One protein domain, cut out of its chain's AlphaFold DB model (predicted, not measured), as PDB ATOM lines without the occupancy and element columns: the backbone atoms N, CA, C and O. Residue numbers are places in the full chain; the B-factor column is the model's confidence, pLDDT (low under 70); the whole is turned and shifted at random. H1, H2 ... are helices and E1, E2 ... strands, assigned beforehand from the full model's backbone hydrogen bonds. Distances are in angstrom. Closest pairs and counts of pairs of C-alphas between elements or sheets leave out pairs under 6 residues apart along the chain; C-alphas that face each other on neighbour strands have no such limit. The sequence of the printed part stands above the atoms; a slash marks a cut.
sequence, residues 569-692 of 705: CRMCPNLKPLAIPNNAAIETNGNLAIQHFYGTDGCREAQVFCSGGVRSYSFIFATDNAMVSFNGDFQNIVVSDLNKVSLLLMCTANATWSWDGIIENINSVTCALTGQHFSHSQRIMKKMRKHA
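This is residues 569 to 692 of the 705 residues of an uncharacterized protein of Ascaris lumbricoides (UniProt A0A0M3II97). Two small sheets stand only partly face to face in a long body, with most strands running along its length. They come close to each other where E2 begins and E3 ends, while farther along the hairpin of E7 and E8 folds across from E6 and brings the larger sheet round to the start of E9. At the end of the body where E9 ends, the helix H1 leads off sideways as an arm, and its residues 684 to 691, with Ala 692, stick out free. The printed part has 124 residues, with nine named strands, E1 to E9, followed by one named helix; the larger sheet has the order E2, E3, E6, E7, E8 and is antiparallel, the smaller has the order E1, E9, E4, E5 and is mixed, and the class is mixed, helices and strands. The whole is compact, with a radius of gyration of the C-alphas of 15.7 A and spans of 44 by 43 by 23 A.

In the larger sheet, E2, residues 591 to 598, is an edge strand and forms a hairpin with E3, residues 604 to 611; N 593 and O 609 are 2.9 A apart, within hydrogen-bond range. On the other side of E3 is E6, residues 644 to 651, antiparallel to it at 164 degrees, with N 608 and O 647 at 2.8 A. E6, E7, residues 657 to 659, and E8, residues 663 to 666, form a meander, each strand the antiparallel neighbour of the one before. The pairing of E6 is staggered: it pairs with E3 over residues 644 to 650 and with E7 over 650 to 651, where N 658 and O 650 are 2.9 A apart. E7 and E8 are a hairpin, with N 659 and O 663 at 2.9 A. This sheet is strongly twisted, its strands' lines turning by 94 degrees from edge to edge. In the smaller sheet, E9, residues 668 to 674, is an inner strand. E1, residues 576 to 578, is parallel to it at 30 degrees, with N 578 and O 669 at 2.9 A. E4, residues 625 to 630, is antiparallel to E9 at 157 degrees, with N 627 and O 672 at 2.8 A. E5, residues 639 to 642, is an edge strand and forms a hairpin with E4, with N 626 and O 641 at 2.8 A. Between the sheets, the closest C-alphas of E3 and E9 are those of Cys 610 and Cys 671, 5.1 A apart, and those of E4 and E6 are Ala 626 and Lys 644, 5.3 A apart. H1, residues 679 to 691, is on neither sheet; every O i to N i+4 pair in it is within hydrogen-bond range.

E2 measures 23.4 A from first to last C-alpha, E3 and E6 23.3 A each, E9 19.6 A, H1 18.6 A and E4 16.6 A; E1, E5, E7 and E8 are shorter. C-alpha 576, where E1 begins, is at (114.169, 163.102, 189.252). C-alpha 591, where E2 begins, is at (109.372, 172.472, 198.441). C-alpha 691, where H1 ends, is at (123.443, 189.663, 172.596).

The two C-alphas farthest apart are those of Gly 602 and Ala 692, 47.5 A. Without residues 684 to 692 the body spans 44 by 28 by 21 A. The printed part has no cut. The links E1 to E2 and E3 to E4 are long. The mean pLDDT of the printed part is 75.5; it is under 70 at residues 582 to 586, 600, 613 to 623, 635 to 639 and 676 to 692, and its mean over H1 is 45.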
ATOM      1  N   CYS A 569     103.931 155.670 175.385       83.50
ATOM      2  CA  CYS A 569     103.557 156.807 176.236       83.50
ATOM      3  C   CYS A 569     103.224 156.414 177.691       83.50
ATOM      4  O   CYS A 569     102.981 157.284 178.524       83.50
ATOM      5  N   ARG A 570     103.229 155.121 178.042       85.94
ATOM      6  CA  ARG A 570     103.136 154.650 179.437       85.94
ATOM      7  C   ARG A 570     104.498 154.482 180.115       85.94
ATOM      8  O   ARG A 570     104.545 154.375 181.336       85.94
ATOM      9  N   MET A 571     105.596 154.472 179.354       87.56
ATOM     10  CA  MET A 571     106.914 154.018 179.826       87.56
ATOM     11  C   MET A 571     107.865 155.134 180.292       87.56
ATOM     12  O   MET A 571     109.022 154.845 180.589       87.56
ATOM     13  N   CYS A 572     107.425 156.398 180.381       90.88
ATOM     14  CA  CYS A 572     108.310 157.466 180.857       90.88
ATOM     15  C   CYS A 572     108.843 157.188 182.277       90.88
ATOM     16  O   CYS A 572     108.045 156.880 183.172       90.88
ATOM     17  N   PRO A 573     110.157 157.355 182.530       88.94
ATOM     18  CA  PRO A 573     110.767 157.109 183.837       88.94
ATOM     19  C   PRO A 573     110.279 158.110 184.895       88.94
ATOM     20  O   PRO A 573     109.792 159.189 184.558       88.94
ATOM     21  N   ASN A 574     110.440 157.805 186.187       90.19
ATOM     22  CA  ASN A 574     110.149 158.785 187.243       90.19
ATOM     23  C   ASN A 574     111.044 160.029 187.079       90.19
ATOM     24  O   ASN A 574     112.263 159.928 186.921       90.19
ATOM     25  N   LEU A 575     110.420 161.210 187.115       91.19
ATOM     26  CA  LEU A 575     111.105 162.502 187.052       91.19
ATOM     27  C   LEU A 575     111.962 162.687 188.300       91.19
ATOM     28  O   LEU A 575     111.449 162.621 189.416       91.19
ATOM     29  N   LYS A 576     113.254 162.960 188.117       90.56
ATOM     30  CA  LYS A 576     114.169 163.102 189.252       90.56
ATOM     31  C   LYS A 576     114.033 164.490 189.891       90.56
ATOM     32  O   LYS A 576     114.251 165.480 189.184       90.56
ATOM     33  N   PRO A 577     113.724 164.604 191.195       89.94
ATOM     34  CA  PRO A 577     113.832 165.878 191.891       89.94
ATOM     35  C   PRO A 577     115.306 166.288 191.955       89.94
ATOM     36  O   PRO A 577     116.170 165.489 192.318       89.94
ATOM     37  N   LEU A 578     115.611 167.531 191.587       92.06
ATOM     38  CA  LEU A 578     116.965 168.073 191.619       92.06
ATOM     39  C   LEU A 578     117.016 169.293 192.542       92.06
ATOM     40  O   LEU A 578     116.164 170.176 192.472       92.06
ATOM     41  N   ALA A 579     118.026 169.348 193.408       85.88
ATOM     42  CA  ALA A 579     118.282 170.508 194.253       85.88
ATOM     43  C   ALA A 579     119.158 171.538 193.522       85.88
ATOM     44  O   ALA A 579     120.103 171.186 192.810       85.88
ATOM     45  N   ILE A 580     118.900 172.823 193.762       84.56
ATOM     46  CA  ILE A 580     119.835 173.898 193.433       84.56
ATOM     47  C   ILE A 580     121.124 173.669 194.242       84.56
ATOM     48  O   ILE A 580     121.047 173.556 195.473       84.56
ATOM     49  N   PRO A 581     122.312 173.635 193.610       80.88
ATOM     50  CA  PRO A 581     123.571 173.548 194.336       80.88
ATOM     51  C   PRO A 581     123.817 174.826 195.150       80.88
ATOM     52  O   PRO A 581     123.628 175.936 194.649       80.88
ATOM     53  N   ASN A 582     124.341 174.670 196.372       67.94
ATOM     54  CA  ASN A 582     124.551 175.725 197.387       67.94
ATOM     55  C   ASN A 582     125.399 176.947 196.949       67.94
ATOM     56  O   ASN A 582     125.581 177.884 197.723       67.94
ATOM     57  N   ASN A 583     125.922 176.946 195.723       59.06
ATOM     58  CA  ASN A 583     126.756 177.998 195.146       59.06
ATOM     59  C   ASN A 583     125.939 179.020 194.316       59.06
ATOM     60  O   ASN A 583     126.489 180.025 193.862       59.06
ATOM     61  N   ALA A 584     124.640 178.781 194.091       64.31
ATOM     62  CA  ALA A 584     123.744 179.676 193.353       64.31
ATOM     63  C   ALA A 584     123.267 180.852 194.234       64.31
ATOM     64  O   ALA A 584     122.192 180.826 194.821       64.31
ATOM     65  N   ALA A 585     124.088 181.900 194.326       55.12
ATOM     66  CA  ALA A 585     124.030 182.947 195.359       55.12
ATOM     67  C   ALA A 585     122.776 183.869 195.428       55.12
ATOM     68  O   ALA A 585     122.853 184.921 196.061       55.12
ATOM     69  N   ILE A 586     121.653 183.544 194.773       69.19
ATOM     70  CA  ILE A 586     120.422 184.371 194.762       69.19
ATOM     71  C   ILE A 586     119.118 183.539 194.765       69.19
ATOM     72  O   ILE A 586     118.029 184.111 194.757       69.19
ATOM     73  N   GLU A 587     119.191 182.205 194.742       79.44
ATOM     74  CA  GLU A 587     118.025 181.332 194.530       79.44
ATOM     75  C   GLU A 587     118.047 180.208 195.578       79.44
ATOM     76  O   GLU A 587     119.090 179.594 195.805       79.44
ATOM     77  N   THR A 588     116.927 179.964 196.268       84.69
ATOM     78  CA  THR A 588     116.857 178.967 197.357       84.69
ATOM     79  C   THR A 588     115.980 177.775 196.983       84.69
ATOM     80  O   THR A 588     115.056 177.903 196.183       84.69
ATOM     81  N   ASN A 589     116.282 176.601 197.543       84.94
ATOM     82  CA  ASN A 589     115.510 175.382 197.299       84.94
ATOM     83  C   ASN A 589     114.096 175.514 197.884       84.94
ATOM     84  O   ASN A 589     113.942 175.689 199.097       84.94
ATOM     85  N   GLY A 590     113.083 175.410 197.025       85.06
ATOM     86  CA  GLY A 590     111.683 175.336 197.438       85.06
ATOM     87  C   GLY A 590     111.222 173.902 197.697       85.06
ATOM     88  O   GLY A 590     111.921 172.934 197.399       85.06
ATOM     89  N   ASN A 591     110.015 173.764 198.239       84.81
ATOM     90  CA  ASN A 591     109.372 172.472 198.441       84.81
ATOM     91  C   ASN A 591     108.874 171.947 197.086       84.81
ATOM     92  O   ASN A 591     107.872 172.443 196.560       84.81
ATOM     93  N   LEU A 592     109.585 170.959 196.542       90.56
ATOM     94  CA  LEU A 592     109.223 170.210 195.340       90.56
ATOM     95  C   LEU A 592     108.425 168.957 195.723       90.56
ATOM     96  O   LEU A 592     108.882 168.170 196.550       90.56
ATOM     97  N   ALA A 593     107.280 168.746 195.083       85.38
ATOM     98  CA  ALA A 593     106.579 167.468 195.047       85.38
ATOM     99  C   ALA A 593     106.283 167.106 193.586       85.38
ATOM    100  O   ALA A 593     106.057 167.989 192.758       85.38
ATOM    101  N   ILE A 594     106.305 165.816 193.261       89.44
ATOM    102  CA  ILE A 594     105.996 165.305 191.924       89.44
ATOM    103  C   ILE A 594     105.028 164.140 192.107       89.44
ATOM    104  O   ILE A 594     105.309 163.234 192.888       89.44
ATOM    105  N   GLN A 595     103.894 164.181 191.415       83.25
ATOM    106  CA  GLN A 595     102.868 163.147 191.453       83.25
ATOM    107  C   GLN A 595     102.688 162.566 190.052       83.25
ATOM    108  O   GLN A 595     102.258 163.268 189.137       83.25
ATOM    109  N   HIS A 596     103.015 161.286 189.885       86.44
ATOM    110  CA  HIS A 596     102.822 160.548 188.636       86.44
ATOM    111  C   HIS A 596     101.464 159.841 188.620       86.44
ATOM    112  O   HIS A 596     101.058 159.248 189.618       86.44
ATOM    113  N   PHE A 597     100.780 159.868 187.481       84.56
ATOM    114  CA  PHE A 597      99.510 159.173 187.251       84.56
ATOM    115  C   PHE A 597      99.351 158.812 185.763       84.56
ATOM    116  O   PHE A 597     100.316 158.873 184.997       84.56
ATOM    117  N   TYR A 598      98.154 158.384 185.358       85.81
ATOM    118  CA  TYR A 598      97.802 158.143 183.960       85.81
ATOM    119  C   TYR A 598      96.666 159.081 183.544       85.81
ATOM    120  O   TYR A 598      95.698 159.231 184.292       85.81
ATOM    121  N   GLY A 599      96.804 159.694 182.371       76.94
ATOM    122  CA  GLY A 599      95.806 160.565 181.758       76.94
ATOM    123  C   GLY A 599      94.560 159.813 181.292       76.94
ATOM    124  O   GLY A 599      94.496 158.580 181.315       76.94
ATOM    125  N   THR A 600      93.554 160.553 180.822       69.88
ATOM    126  CA  THR A 600      92.324 159.968 180.248       69.88
ATOM    127  C   THR A 600      92.547 159.334 178.872       69.88
ATOM    128  O   THR A 600      91.771 158.470 178.466       69.88
ATOM    129  N   ASP A 601      93.632 159.697 178.186       79.81
ATOM    130  CA  ASP A 601      94.175 158.993 177.017       79.81
ATOM    131  C   ASP A 601      94.905 157.686 177.394       79.81
ATOM    132  O   ASP A 601      95.205 156.854 176.536       79.81
ATOM    133  N   GLY A 602      95.173 157.476 178.685       79.62
ATOM    134  CA  GLY A 602      95.941 156.357 179.205       79.62
ATOM    135  C   GLY A 602      97.454 156.480 179.008       79.62
ATOM    136  O   GLY A 602      98.144 155.482 179.216       79.62
ATOM    137  N   CYS A 603      97.982 157.639 178.620       87.06
ATOM    138  CA  CYS A 603      99.412 157.934 178.666       87.06
ATOM    139  C   CYS A 603      99.839 158.314 180.093       87.06
ATOM    140  O   CYS A 603      99.007 158.574 180.962       87.06
ATOM    141  N   ARG A 604     101.143 158.286 180.387       89.69
ATOM    142  CA  ARG A 604     101.661 158.655 181.710       89.69
ATOM    143  C   ARG A 604     101.721 160.175 181.838       89.69
ATOM    144  O   ARG A 604     102.278 160.852 180.977       89.69
ATOM    145  N   GLU A 605     101.208 160.698 182.938       91.75
ATOM    146  CA  GLU A 605     101.241 162.119 183.280       91.75
ATOM    147  C   GLU A 605     102.010 162.334 184.590       91.75
ATOM    148  O   GLU A 605     102.115 161.434 185.432       91.75
ATOM    149  N   ALA A 606     102.590 163.520 184.758       88.62
ATOM    150  CA  ALA A 606     103.255 163.923 185.988       88.62
ATOM    151  C   ALA A 606     102.939 165.377 186.327       88.62
ATOM    152  O   ALA A 606     103.336 166.298 185.611       88.62
ATOM    153  N   GLN A 607     102.272 165.589 187.456       90.31
ATOM    154  CA  GLN A 607     102.049 166.920 187.996       90.31
ATOM    155  C   GLN A 607     103.184 167.286 188.950       90.31
ATOM    156  O   GLN A 607     103.439 166.612 189.949       90.31
ATOM    157  N   VAL A 608     103.883 168.370 188.629       89.56
ATOM    158  CA  VAL A 608     104.932 168.952 189.464       89.56
ATOM    159  C   VAL A 608     104.329 170.086 190.278       89.56
ATOM    160  O   VAL A 608     103.682 170.975 189.724       89.56
ATOM    161  N   PHE A 609     104.614 170.105 191.575       87.44
ATOM    162  CA  PHE A 609     104.319 171.210 192.477       87.44
ATOM    163  C   PHE A 609     105.625 171.780 193.028       87.44
ATOM    164  O   PHE A 609     106.435 171.062 193.609       87.44
ATOM    165  N   CYS A 610     105.817 173.086 192.890       90.06
ATOM    166  CA  CYS A 610     106.912 173.831 193.499       90.06
ATOM    167  C   CYS A 610     106.328 174.904 194.416       90.06
ATOM    168  O   CYS A 610     105.441 175.648 194.002       90.06
ATOM    169  N   SER A 611     106.786 174.995 195.666       87.75
ATOM    170  CA  SER A 611     106.212 175.933 196.638       87.75
ATOM    171  C   SER A 611     107.217 176.529 197.622       87.75
ATOM    172  O   SER A 611     108.204 175.905 198.012       87.75
ATOM    173  N   GLY A 612     106.940 177.759 198.054       79.06
ATOM    174  CA  GLY A 612     107.625 178.430 199.149       79.06
ATOM    175  C   GLY A 612     107.347 177.713 200.466       79.06
ATOM    176  O   GLY A 612     106.230 177.746 200.979       79.06
ATOM    177  N   GLY A 613     108.363 177.052 201.020       63.47
ATOM    178  CA  GLY A 613     108.246 176.393 202.316       63.47
ATOM    179  C   GLY A 613     108.095 177.420 203.439       63.47
ATOM    180  O   GLY A 613     109.016 178.196 203.690       63.47
ATOM    181  N   VAL A 614     106.962 177.392 204.151       49.91
ATOM    182  CA  VAL A 614     106.651 178.262 205.304       49.91
ATOM    183  C   VAL A 614     107.528 177.956 206.531       49.91
ATOM    184  O   VAL A 614     107.075 177.443 207.553       49.91
ATOM    185  N   ARG A 615     108.825 178.274 206.438       47.34
ATOM    186  CA  ARG A 615     109.789 178.170 207.542       47.34
ATOM    187  C   ARG A 615     109.456 179.210 208.611       47.34
ATOM    188  O   ARG A 615     109.697 180.398 208.424       47.34
ATOM    189  N   SER A 616     108.954 178.753 209.754       41.75
ATOM    190  CA  SER A 616     108.224 179.561 210.745       41.75
ATOM    191  C   SER A 616     108.992 180.696 211.450       41.75
ATOM    192  O   SER A 616     108.405 181.348 212.306       41.75
ATOM    193  N   TYR A 617     110.280 180.924 211.153       40.16
ATOM    194  CA  TYR A 617     111.147 181.846 211.908       40.16
ATOM    195  C   TYR A 617     112.229 182.582 211.085       40.16
ATOM    196  O   TYR A 617     113.266 182.967 211.625       40.16
ATOM    197  N   SER A 618     112.022 182.826 209.786       39.53
ATOM    198  CA  SER A 618     112.884 183.762 209.039       39.53
ATOM    199  C   SER A 618     112.133 184.534 207.952       39.53
ATOM    200  O   SER A 618     111.049 184.129 207.545       39.53
ATOM    201  N   PHE A 619     112.715 185.654 207.508       45.41
ATOM    202  CA  PHE A 619     112.132 186.657 206.601       45.41
ATOM    203  C   PHE A 619     111.989 186.162 205.142       45.41
ATOM    204  O   PHE A 619     112.561 186.733 204.215       45.41
ATOM    205  N   ILE A 620     111.197 185.112 204.929       45.81
ATOM    206  CA  ILE A 620     110.590 184.825 203.625       45.81
ATOM    207  C   ILE A 620     109.391 185.767 203.501       45.81
ATOM    208  O   ILE A 620     108.412 185.645 204.239       45.81
ATOM    209  N   PHE A 621     109.488 186.753 202.613       49.81
ATOM    210  CA  PHE A 621     108.365 187.634 202.306       49.81
ATOM    211  C   PHE A 621     107.342 186.861 201.460       49.81
ATOM    212  O   PHE A 621     107.719 186.011 200.659       49.81
ATOM    213  N   ALA A 622     106.052 187.195 201.562       54.16
ATOM    214  CA  ALA A 622     104.979 186.571 200.765       54.16
ATOM    215  C   ALA A 622     105.018 186.936 199.256       54.16
ATOM    216  O   ALA A 622     104.009 186.858 198.555       54.16
ATOM    217  N   THR A 623     106.177 187.383 198.772       61.22
ATOM    218  CA  THR A 623     106.472 187.893 197.430       61.22
ATOM    219  C   THR A 623     107.617 187.130 196.755       61.22
ATOM    220  O   THR A 623     108.050 187.521 195.671       61.22
ATOM    221  N   ASP A 624     108.109 186.047 197.362       70.12
ATOM    222  CA  ASP A 624     109.081 185.160 196.727       70.12
ATOM    223  C   ASP A 624     108.397 184.369 195.600       70.12
ATOM    224  O   ASP A 624     107.415 183.648 195.800       70.12
ATOM    225  N   ASN A 625     108.922 184.506 194.384       81.62
ATOM    226  CA  ASN A 625     108.416 183.764 193.236       81.62
ATOM    227  C   ASN A 625     108.925 182.319 193.318       81.62
ATOM    228  O   ASN A 625     110.140 182.098 193.317       81.62
ATOM    229  N   ALA A 626     108.006 181.354 193.324       87.12
ATOM    230  CA  ALA A 626     108.318 179.963 193.035       87.12
ATOM    231  C   ALA A 626     108.603 179.817 191.533       87.12
ATOM    232  O   ALA A 626     107.993 180.491 190.701       87.12
ATOM    233  N   MET A 627     109.566 178.972 191.182       87.81
ATOM    234  CA  MET A 627     110.087 178.804 189.829       87.81
ATOM    235  C   MET A 627     110.418 177.338 189.575       87.81
ATOM    236  O   MET A 627     111.059 176.700 190.411       87.81
ATOM    237  N   VAL A 628     110.037 176.823 188.408       91.06
ATOM    238  CA  VAL A 628     110.425 175.477 187.968       91.06
ATOM    239  C   VAL A 628     111.406 175.562 186.801       91.06
ATOM    240  O   VAL A 628     111.188 176.304 185.837       91.06
ATOM    241  N   SER A 629     112.486 174.785 186.889       91.19
ATOM    242  CA  SER A 629     113.406 174.519 185.781       91.19
ATOM    243  C   SER A 629     113.558 173.018 185.540       91.19
ATOM    244  O   SER A 629     113.366 172.200 186.443       91.19
ATOM    245  N   PHE A 630     113.908 172.661 184.306       93.31
ATOM    246  CA  PHE A 630     114.087 171.278 183.864       93.31
ATOM    247  C   PHE A 630     115.564 170.966 183.616       93.31
ATOM    248  O   PHE A 630     116.346 171.854 183.273       93.31
ATOM    249  N   ASN A 631     115.954 169.701 183.788       91.88
ATOM    250  CA  ASN A 631     117.294 169.172 183.490       91.88
ATOM    251  C   ASN A 631     118.463 169.915 184.174       91.88
ATOM    252  O   ASN A 631     119.604 169.842 183.722       91.88
ATOM    253  N   GLY A 632     118.193 170.636 185.268       83.00
ATOM    254  CA  GLY A 632     119.176 171.486 185.946       83.00
ATOM    255  C   GLY A 632     119.534 172.785 185.207       83.00
ATOM    256  O   GLY A 632     120.491 173.452 185.600       83.00
ATOM    257  N   ASP A 633     118.792 173.191 184.168       82.81
ATOM    258  CA  ASP A 633     119.022 174.473 183.492       82.81
ATOM    259  C   ASP A 633     118.372 175.639 184.255       82.81
ATOM    260  O   ASP A 633     117.296 176.142 183.929       82.81
ATOM    261  N   PHE A 634     119.077 176.123 185.277       71.94
ATOM    262  CA  PHE A 634     118.701 177.314 186.047       71.94
ATOM    263  C   PHE A 634     118.726 178.628 185.231       71.94
ATOM    264  O   PHE A 634     118.426 179.687 185.778       71.94
ATOM    265  N   GLN A 635     119.138 178.632 183.955       62.53
ATOM    266  CA  GLN A 635     119.079 179.830 183.100       62.53
ATOM    267  C   GLN A 635     117.777 179.914 182.294       62.53
ATOM    268  O   GLN A 635     117.342 181.026 181.984       62.53
ATOM    269  N   ASN A 636     117.146 178.777 181.997       63.69
ATOM    270  CA  ASN A 636     115.878 178.684 181.271       63.69
ATOM    271  C   ASN A 636     114.748 178.226 182.208       63.69
ATOM    272  O   ASN A 636     114.208 177.129 182.094       63.69
ATOM    273  N   ILE A 637     114.399 179.098 183.157       63.50
ATOM    274  CA  ILE A 637     113.220 178.940 184.020       63.50
ATOM    275  C   ILE A 637     111.958 178.976 183.157       63.50
ATOM    276  O   ILE A 637     111.790 179.892 182.350       63.50
ATOM    277  N   VAL A 638     111.091 177.981 183.343       64.88
ATOM    278  CA  VAL A 638     109.987 177.681 182.421       64.88
ATOM    279  C   VAL A 638     108.670 178.277 182.908       64.88
ATOM    280  O   VAL A 638     107.988 178.970 182.156       64.88
ATOM    281  N   VAL A 639     108.345 178.069 184.185       66.56
ATOM    282  CA  VAL A 639     107.149 178.621 184.838       66.56
ATOM    283  C   VAL A 639     107.565 179.305 186.136       66.56
ATOM    284  O   VAL A 639     108.402 178.780 186.876       66.56
ATOM    285  N   SER A 640     106.991 180.478 186.418       72.44
ATOM    286  CA  SER A 640     107.201 181.199 187.675       72.44
ATOM    287  C   SER A 640     105.953 181.947 188.128       72.44
ATOM    288  O   SER A 640     105.419 182.732 187.344       72.44
ATOM    289  N   ASP A 641     105.562 181.780 189.388       74.56
ATOM    290  CA  ASP A 641     104.397 182.434 189.999       74.56
ATOM    291  C   ASP A 641     104.618 182.649 191.517       74.56
ATOM    292  O   ASP A 641     105.618 182.202 192.089       74.56
ATOM    293  N   LEU A 642     103.749 183.413 192.174       76.50
ATOM    294  CA  LEU A 642     103.895 183.872 193.557       76.50
ATOM    295  C   LEU A 642     103.707 182.729 194.562       76.50
ATOM    296  O   LEU A 642     102.610 182.199 194.725       76.50
ATOM    297  N   ASN A 643     104.760 182.401 195.315       74.25
ATOM    298  CA  ASN A 643     104.809 181.371 196.363       74.25
ATOM    299  C   ASN A 643     104.481 179.919 195.939       74.25
ATOM    300  O   ASN A 643     104.892 179.003 196.651       74.25
ATOM    301  N   LYS A 644     103.771 179.659 194.834       82.38
ATOM    302  CA  LYS A 644     103.471 178.311 194.320       82.38
ATOM    303  C   LYS A 644     103.459 178.291 192.792       82.38
ATOM    304  O   LYS A 644     102.965 179.219 192.174       82.38
ATOM    305  N   VAL A 645     103.940 177.199 192.204       86.62
ATOM    306  CA  VAL A 645     103.794 176.833 190.789       86.62
ATOM    307  C   VAL A 645     103.302 175.389 190.731       86.62
ATOM    308  O   VAL A 645     103.847 174.531 191.427       86.62
ATOM    309  N   SER A 646     102.317 175.109 189.878       88.31
ATOM    310  CA  SER A 646     102.025 173.751 189.413       88.31
ATOM    311  C   SER A 646     102.221 173.690 187.901       88.31
ATOM    312  O   SER A 646     101.974 174.679 187.211       88.31
ATOM    313  N   LEU A 647     102.693 172.556 187.386       89.38
ATOM    314  CA  LEU A 647     102.709 172.277 185.954       89.38
ATOM    315  C   LEU A 647     102.469 170.791 185.687       89.38
ATOM    316  O   LEU A 647     102.861 169.940 186.483       89.38
ATOM    317  N   LEU A 648     101.818 170.503 184.562       90.25
ATOM    318  CA  LEU A 648     101.554 169.154 184.081       90.25
ATOM    319  C   LEU A 648     102.567 168.793 182.991       90.25
ATOM    320  O   LEU A 648     102.819 169.588 182.084       90.25
ATOM    321  N   LEU A 649     103.152 167.607 183.097       92.12
ATOM    322  CA  LEU A 649     104.059 167.023 182.117       92.12
ATOM    323  C   LEU A 649     103.406 165.774 181.535       92.12
ATOM    324  O   LEU A 649     102.913 164.930 182.282       92.12
ATOM    325  N   MET A 650     103.431 165.650 180.212       92.75
ATOM    326  CA  MET A 650     102.862 164.506 179.499       92.75
ATOM    327  C   MET A 650     103.985 163.621 178.963       92.75
ATOM    328  O   MET A 650     105.016 164.116 178.496       92.75
ATOM    329  N   CYS A 651     103.804 162.307 179.033       94.56
ATOM    330  CA  CYS A 651     104.729 161.361 178.434       94.56
ATOM    331  C   CYS A 651     104.509 161.276 176.921       94.56
ATOM    332  O   CYS A 651     103.417 160.951 176.457       94.56
ATOM    333  N   THR A 652     105.552 161.548 176.139       91.31
ATOM    334  CA  THR A 652     105.492 161.435 174.678       91.31
ATOM    335  C   THR A 652     105.523 159.973 174.222       91.31
ATOM    336  O   THR A 652     105.965 159.076 174.941       91.31
ATOM    337  N   ALA A 653     105.159 159.733 172.959       87.56
ATOM    338  CA  ALA A 653     105.320 158.432 172.302       87.56
ATOM    339  C   ALA A 653     106.780 157.922 172.241       87.56
ATOM    340  O   ALA A 653     106.998 156.755 171.928       87.56
ATOM    341  N   ASN A 654     107.770 158.763 172.561       88.75
ATOM    342  CA  ASN A 654     109.186 158.395 172.649       88.75
ATOM    343  C   ASN A 654     109.609 157.965 174.070       88.75
ATOM    344  O   ASN A 654     110.801 157.836 174.332       88.75
ATOM    345  N   ALA A 655     108.657 157.786 174.998       89.75
ATOM    346  CA  ALA A 655     108.897 157.523 176.421       89.75
ATOM    347  C   ALA A 655     109.751 158.601 177.130       89.75
ATOM    348  O   ALA A 655     110.402 158.336 178.144       89.75
ATOM    349  N   THR A 656     109.714 159.845 176.633       93.06
ATOM    350  CA  THR A 656     110.322 161.012 177.292       93.06
ATOM    351  C   THR A 656     109.269 162.059 177.651       93.06
ATOM    352  O   THR A 656     108.271 162.224 176.947       93.06
ATOM    353  N   TRP A 657     109.465 162.762 178.768       94.94
ATOM    354  CA  TRP A 657     108.525 163.783 179.233       94.94
ATOM    355  C   TRP A 657     108.595 165.052 178.391       94.94
ATOM    356  O   TRP A 657     109.690 165.520 178.053       94.94
ATOM    357  N   SER A 658     107.430 165.648 178.143       92.50
ATOM    358  CA  SER A 658     107.301 166.964 177.530       92.50
ATOM    359  C   SER A 658     106.419 167.914 178.343       92.50
ATOM    360  O   SER A 658     105.483 167.497 179.030       92.50
ATOM    361  N   TRP A 659     106.731 169.207 178.240       89.44
ATOM    362  CA  TRP A 659     105.890 170.318 178.674       89.44
ATOM    363  C   TRP A 659     105.378 171.082 177.448       89.44
ATOM    364  O   TRP A 659     106.185 171.542 176.631       89.44
ATOM    365  N   ASP A 660     104.052 171.200 177.328       79.94
ATOM    366  CA  ASP A 660     103.327 171.924 176.263       79.94
ATOM    367  C   ASP A 660     103.679 171.498 174.815       79.94
ATOM    368  O   ASP A 660     103.425 172.218 173.855       79.94
ATOM    369  N   GLY A 661     104.343 170.348 174.629       75.19
ATOM    370  CA  GLY A 661     104.933 169.944 173.342       75.19
ATOM    371  C   GLY A 661     106.114 170.816 172.876       75.19
ATOM    372  O   GLY A 661     106.651 170.592 171.795       75.19
ATOM    373  N   ILE A 662     106.527 171.812 173.670       72.06
ATOM    374  CA  ILE A 662     107.574 172.794 173.330       72.06
ATOM    375  C   ILE A 662     108.930 172.380 173.904       72.06
ATOM    376  O   ILE A 662     109.969 172.593 173.276       72.06
ATOM    377  N   ILE A 663     108.935 171.806 175.109       77.94
ATOM    378  CA  ILE A 663     110.141 171.280 175.753       77.94
ATOM    379  C   ILE A 663     109.985 169.769 175.845       77.94
ATOM    380  O   ILE A 663     109.048 169.293 176.476       77.94
ATOM    381  N   GLU A 664     110.893 169.020 175.231       85.06
ATOM    382  CA  GLU A 664     110.951 167.555 175.285       85.06
ATOM    383  C   GLU A 664     112.157 167.080 176.110       85.06
ATOM    384  O   GLU A 664     113.080 167.849 176.392       85.06
ATOM    385  N   ASN A 665     112.197 165.782 176.420       89.31
ATOM    386  CA  ASN A 665     113.336 165.117 177.063       89.31
ATOM    387  C   ASN A 665     113.639 165.672 178.468       89.31
ATOM    388  O   ASN A 665     114.795 165.860 178.862       89.31
ATOM    389  N   ILE A 666     112.578 165.952 179.230       92.81
ATOM    390  CA  ILE A 666     112.654 166.381 180.630       92.81
ATOM    391  C   ILE A 666     112.918 165.147 181.510       92.81
ATOM    392  O   ILE A 666     112.080 164.263 181.640       92.81
ATOM    393  N   ASN A 667     114.097 165.089 182.125       93.25
ATOM    394  CA  ASN A 667     114.578 163.955 182.924       93.25
ATOM    395  C   ASN A 667     114.689 164.297 184.421       93.25
ATOM    396  O   ASN A 667     114.612 163.412 185.277       93.25
ATOM    397  N   SER A 668     114.870 165.578 184.753       92.50
ATOM    398  CA  SER A 668     114.847 166.080 186.130       92.50
ATOM    399  C   SER A 668     114.160 167.438 186.237       92.50
ATOM    400  O   SER A 668     114.037 168.169 185.249       92.50
ATOM    401  N   VAL A 669     113.703 167.771 187.443       94.44
ATOM    402  CA  VAL A 669     112.941 168.990 187.734       94.44
ATOM    403  C   VAL A 669     113.436 169.616 189.036       94.44
ATOM    404  O   VAL A 669     113.628 168.909 190.024       94.44
ATOM    405  N   THR A 670     113.619 170.937 189.053       93.00
ATOM    406  CA  THR A 670     114.052 171.698 190.238       93.00
ATOM    407  C   THR A 670     112.972 172.687 190.668       93.00
ATOM    408  O   THR A 670     112.418 173.389 189.822       93.00
ATOM    409  N   CYS A 671     112.731 172.814 191.978       93.06
ATOM    410  CA  CYS A 671     111.956 173.913 192.558       93.06
ATOM    411  C   CYS A 671     112.878 174.988 193.150       93.06
ATOM    412  O   CYS A 671     113.623 174.725 194.099       93.06
ATOM    413  N   ALA A 672     112.789 176.206 192.624       89.50
ATOM    414  CA  ALA A 672     113.551 177.360 193.078       89.50
ATOM    415  C   ALA A 672     112.645 178.481 193.598       89.50
ATOM    416  O   ALA A 672     111.561 178.712 193.070       89.50
ATOM    417  N   LEU A 673     113.111 179.201 194.615       87.38
ATOM    418  CA  LEU A 673     112.483 180.408 195.151       87.38
ATOM    419  C   LEU A 673     113.411 181.597 194.909       87.38
ATOM    420  O   LEU A 673     114.602 181.526 195.238       87.38
ATOM    421  N   THR A 674     112.879 182.694 194.364       82.50
ATOM    422  CA  THR A 674     113.663 183.915 194.110       82.50
ATOM    423  C   THR A 674     112.983 185.149 194.687       82.50
ATOM    424  O   THR A 674     111.851 185.465 194.307       82.50
ATOM    425  N   GLY A 675     113.703 185.890 195.531       73.69
ATOM    426  CA  GLY A 675     113.221 187.145 196.102       73.69
ATOM    427  C   GLY A 675     113.024 188.234 195.046       73.69
ATOM    428  O   GLY A 675     113.902 188.493 194.215       73.69
ATOM    429  N   GLN A 676     111.870 188.904 195.091       56.00
ATOM    430  CA  GLN A 676     111.407 189.817 194.035       56.00
ATOM    431  C   GLN A 676     112.360 190.980 193.704       56.00
ATOM    432  O   GLN A 676     112.368 191.464 192.573       56.00
ATOM    433  N   HIS A 677     113.196 191.413 194.651       50.75
ATOM    434  CA  HIS A 677     114.028 192.615 194.515       50.75
ATOM    435  C   HIS A 677     115.142 192.555 193.449       50.75
ATOM    436  O   HIS A 677     115.710 193.602 193.138       50.75
ATOM    437  N   PHE A 678     115.466 191.387 192.874       49.59
ATOM    438  CA  PHE A 678     116.617 191.241 191.961       49.59
ATOM    439  C   PHE A 678     116.328 190.627 190.582       49.59
ATOM    440  O   PHE A 678     117.185 190.713 189.697       49.59
ATOM    441  N   SER A 679     115.164 190.010 190.355       51.75
ATOM    442  CA  SER A 679     114.979 189.121 189.196       51.75
ATOM    443  C   SER A 679     114.843 189.857 187.853       51.75
ATOM    444  O   SER A 679     115.568 189.538 186.910       51.75
ATOM    445  N   HIS A 680     113.952 190.845 187.733       44.28
ATOM    446  CA  HIS A 680     113.547 191.368 186.420       44.28
ATOM    447  C   HIS A 680     114.634 192.220 185.733       44.28
ATOM    448  O   HIS A 680     115.047 191.930 184.607       44.28
ATOM    449  N   SER A 681     115.161 193.237 186.420       44.34
ATOM    450  CA  SER A 681     116.128 194.189 185.851       44.34
ATOM    451  C   SER A 681     117.478 193.543 185.514       44.34
ATOM    452  O   SER A 681     118.018 193.770 184.428       44.34
ATOM    453  N   GLN A 682     118.013 192.677 186.384       51.91
ATOM    454  CA  GLN A 682     119.280 191.992 186.108       51.91
ATOM    455  C   GLN A 682     119.156 190.872 185.067       51.91
ATOM    456  O   GLN A 682     120.107 190.665 184.307       51.91
ATOM    457  N   ARG A 683     118.017 190.167 184.965       54.06
ATOM    458  CA  ARG A 683     117.822 189.153 183.909       54.06
ATOM    459  C   ARG A 683     117.704 189.804 182.523       54.06
ATOM    460  O   ARG A 683     118.338 189.304 181.593       54.06
ATOM    461  N   ILE A 684     117.042 190.962 182.390       50.72
ATOM    462  CA  ILE A 684     117.071 191.765 181.147       50.72
ATOM    463  C   ILE A 684     118.509 192.193 180.811       50.72
ATOM    464  O   ILE A 684     118.982 191.920 179.708       50.72
ATOM    465  N   MET A 685     119.244 192.764 181.772       42.59
ATOM    466  CA  MET A 685     120.645 193.179 181.582       42.59
ATOM    467  C   MET A 685     121.572 192.014 181.187       42.59
ATOM    468  O   MET A 685     122.433 192.184 180.323       42.59
ATOM    469  N   LYS A 686     121.392 190.812 181.756       42.22
ATOM    470  CA  LYS A 686     122.129 189.600 181.345       42.22
ATOM    471  C   LYS A 686     121.751 189.140 179.935       42.22
ATOM    472  O   LYS A 686     122.652 188.805 179.165       42.22
ATOM    473  N   LYS A 687     120.463 189.141 179.572       42.50
ATOM    474  CA  LYS A 687     120.000 188.733 178.232       42.50
ATOM    475  C   LYS A 687     120.515 189.706 177.164       42.50
ATOM    476  O   LYS A 687     121.099 189.262 176.180       42.50
ATOM    477  N   MET A 688     120.457 191.015 177.422       40.81
ATOM    478  CA  MET A 688     121.094 192.048 176.591       40.81
ATOM    479  C   MET A 688     122.615 191.856 176.493       40.81
ATOM    480  O   MET A 688     123.148 191.822 175.389       40.81
ATOM    481  N   ARG A 689     123.325 191.634 177.610       42.16
ATOM    482  CA  ARG A 689     124.782 191.388 177.603       42.16
ATOM    483  C   ARG A 689     125.180 190.119 176.830       42.16
ATOM    484  O   ARG A 689     126.284 190.074 176.305       42.16
ATOM    485  N   LYS A 690     124.296 189.118 176.707       39.00
ATOM    486  CA  LYS A 690     124.525 187.915 175.882       39.00
ATOM    487  C   LYS A 690     124.355 188.180 174.373       39.00
ATOM    488  O   LYS A 690     124.989 187.494 173.580       39.00
ATOM    489  N   HIS A 691     123.570 189.191 173.986       41.06
ATOM    490  CA  HIS A 691     123.443 189.663 172.596       41.06
ATOM    491  C   HIS A 691     124.417 190.805 172.234       41.06
ATOM    492  O   HIS A 691     124.703 191.013 171.060       41.06
ATOM    493  N   ALA A 692     125.000 191.500 173.215       42.66
ATOM    494  CA  ALA A 692     125.917 192.630 173.002       42.66
ATOM    495  C   ALA A 692     127.260 192.276 172.318       42.66
ATOM    496  O   ALA A 692     128.046 193.173 172.021       42.66
TER     497      ALA A 692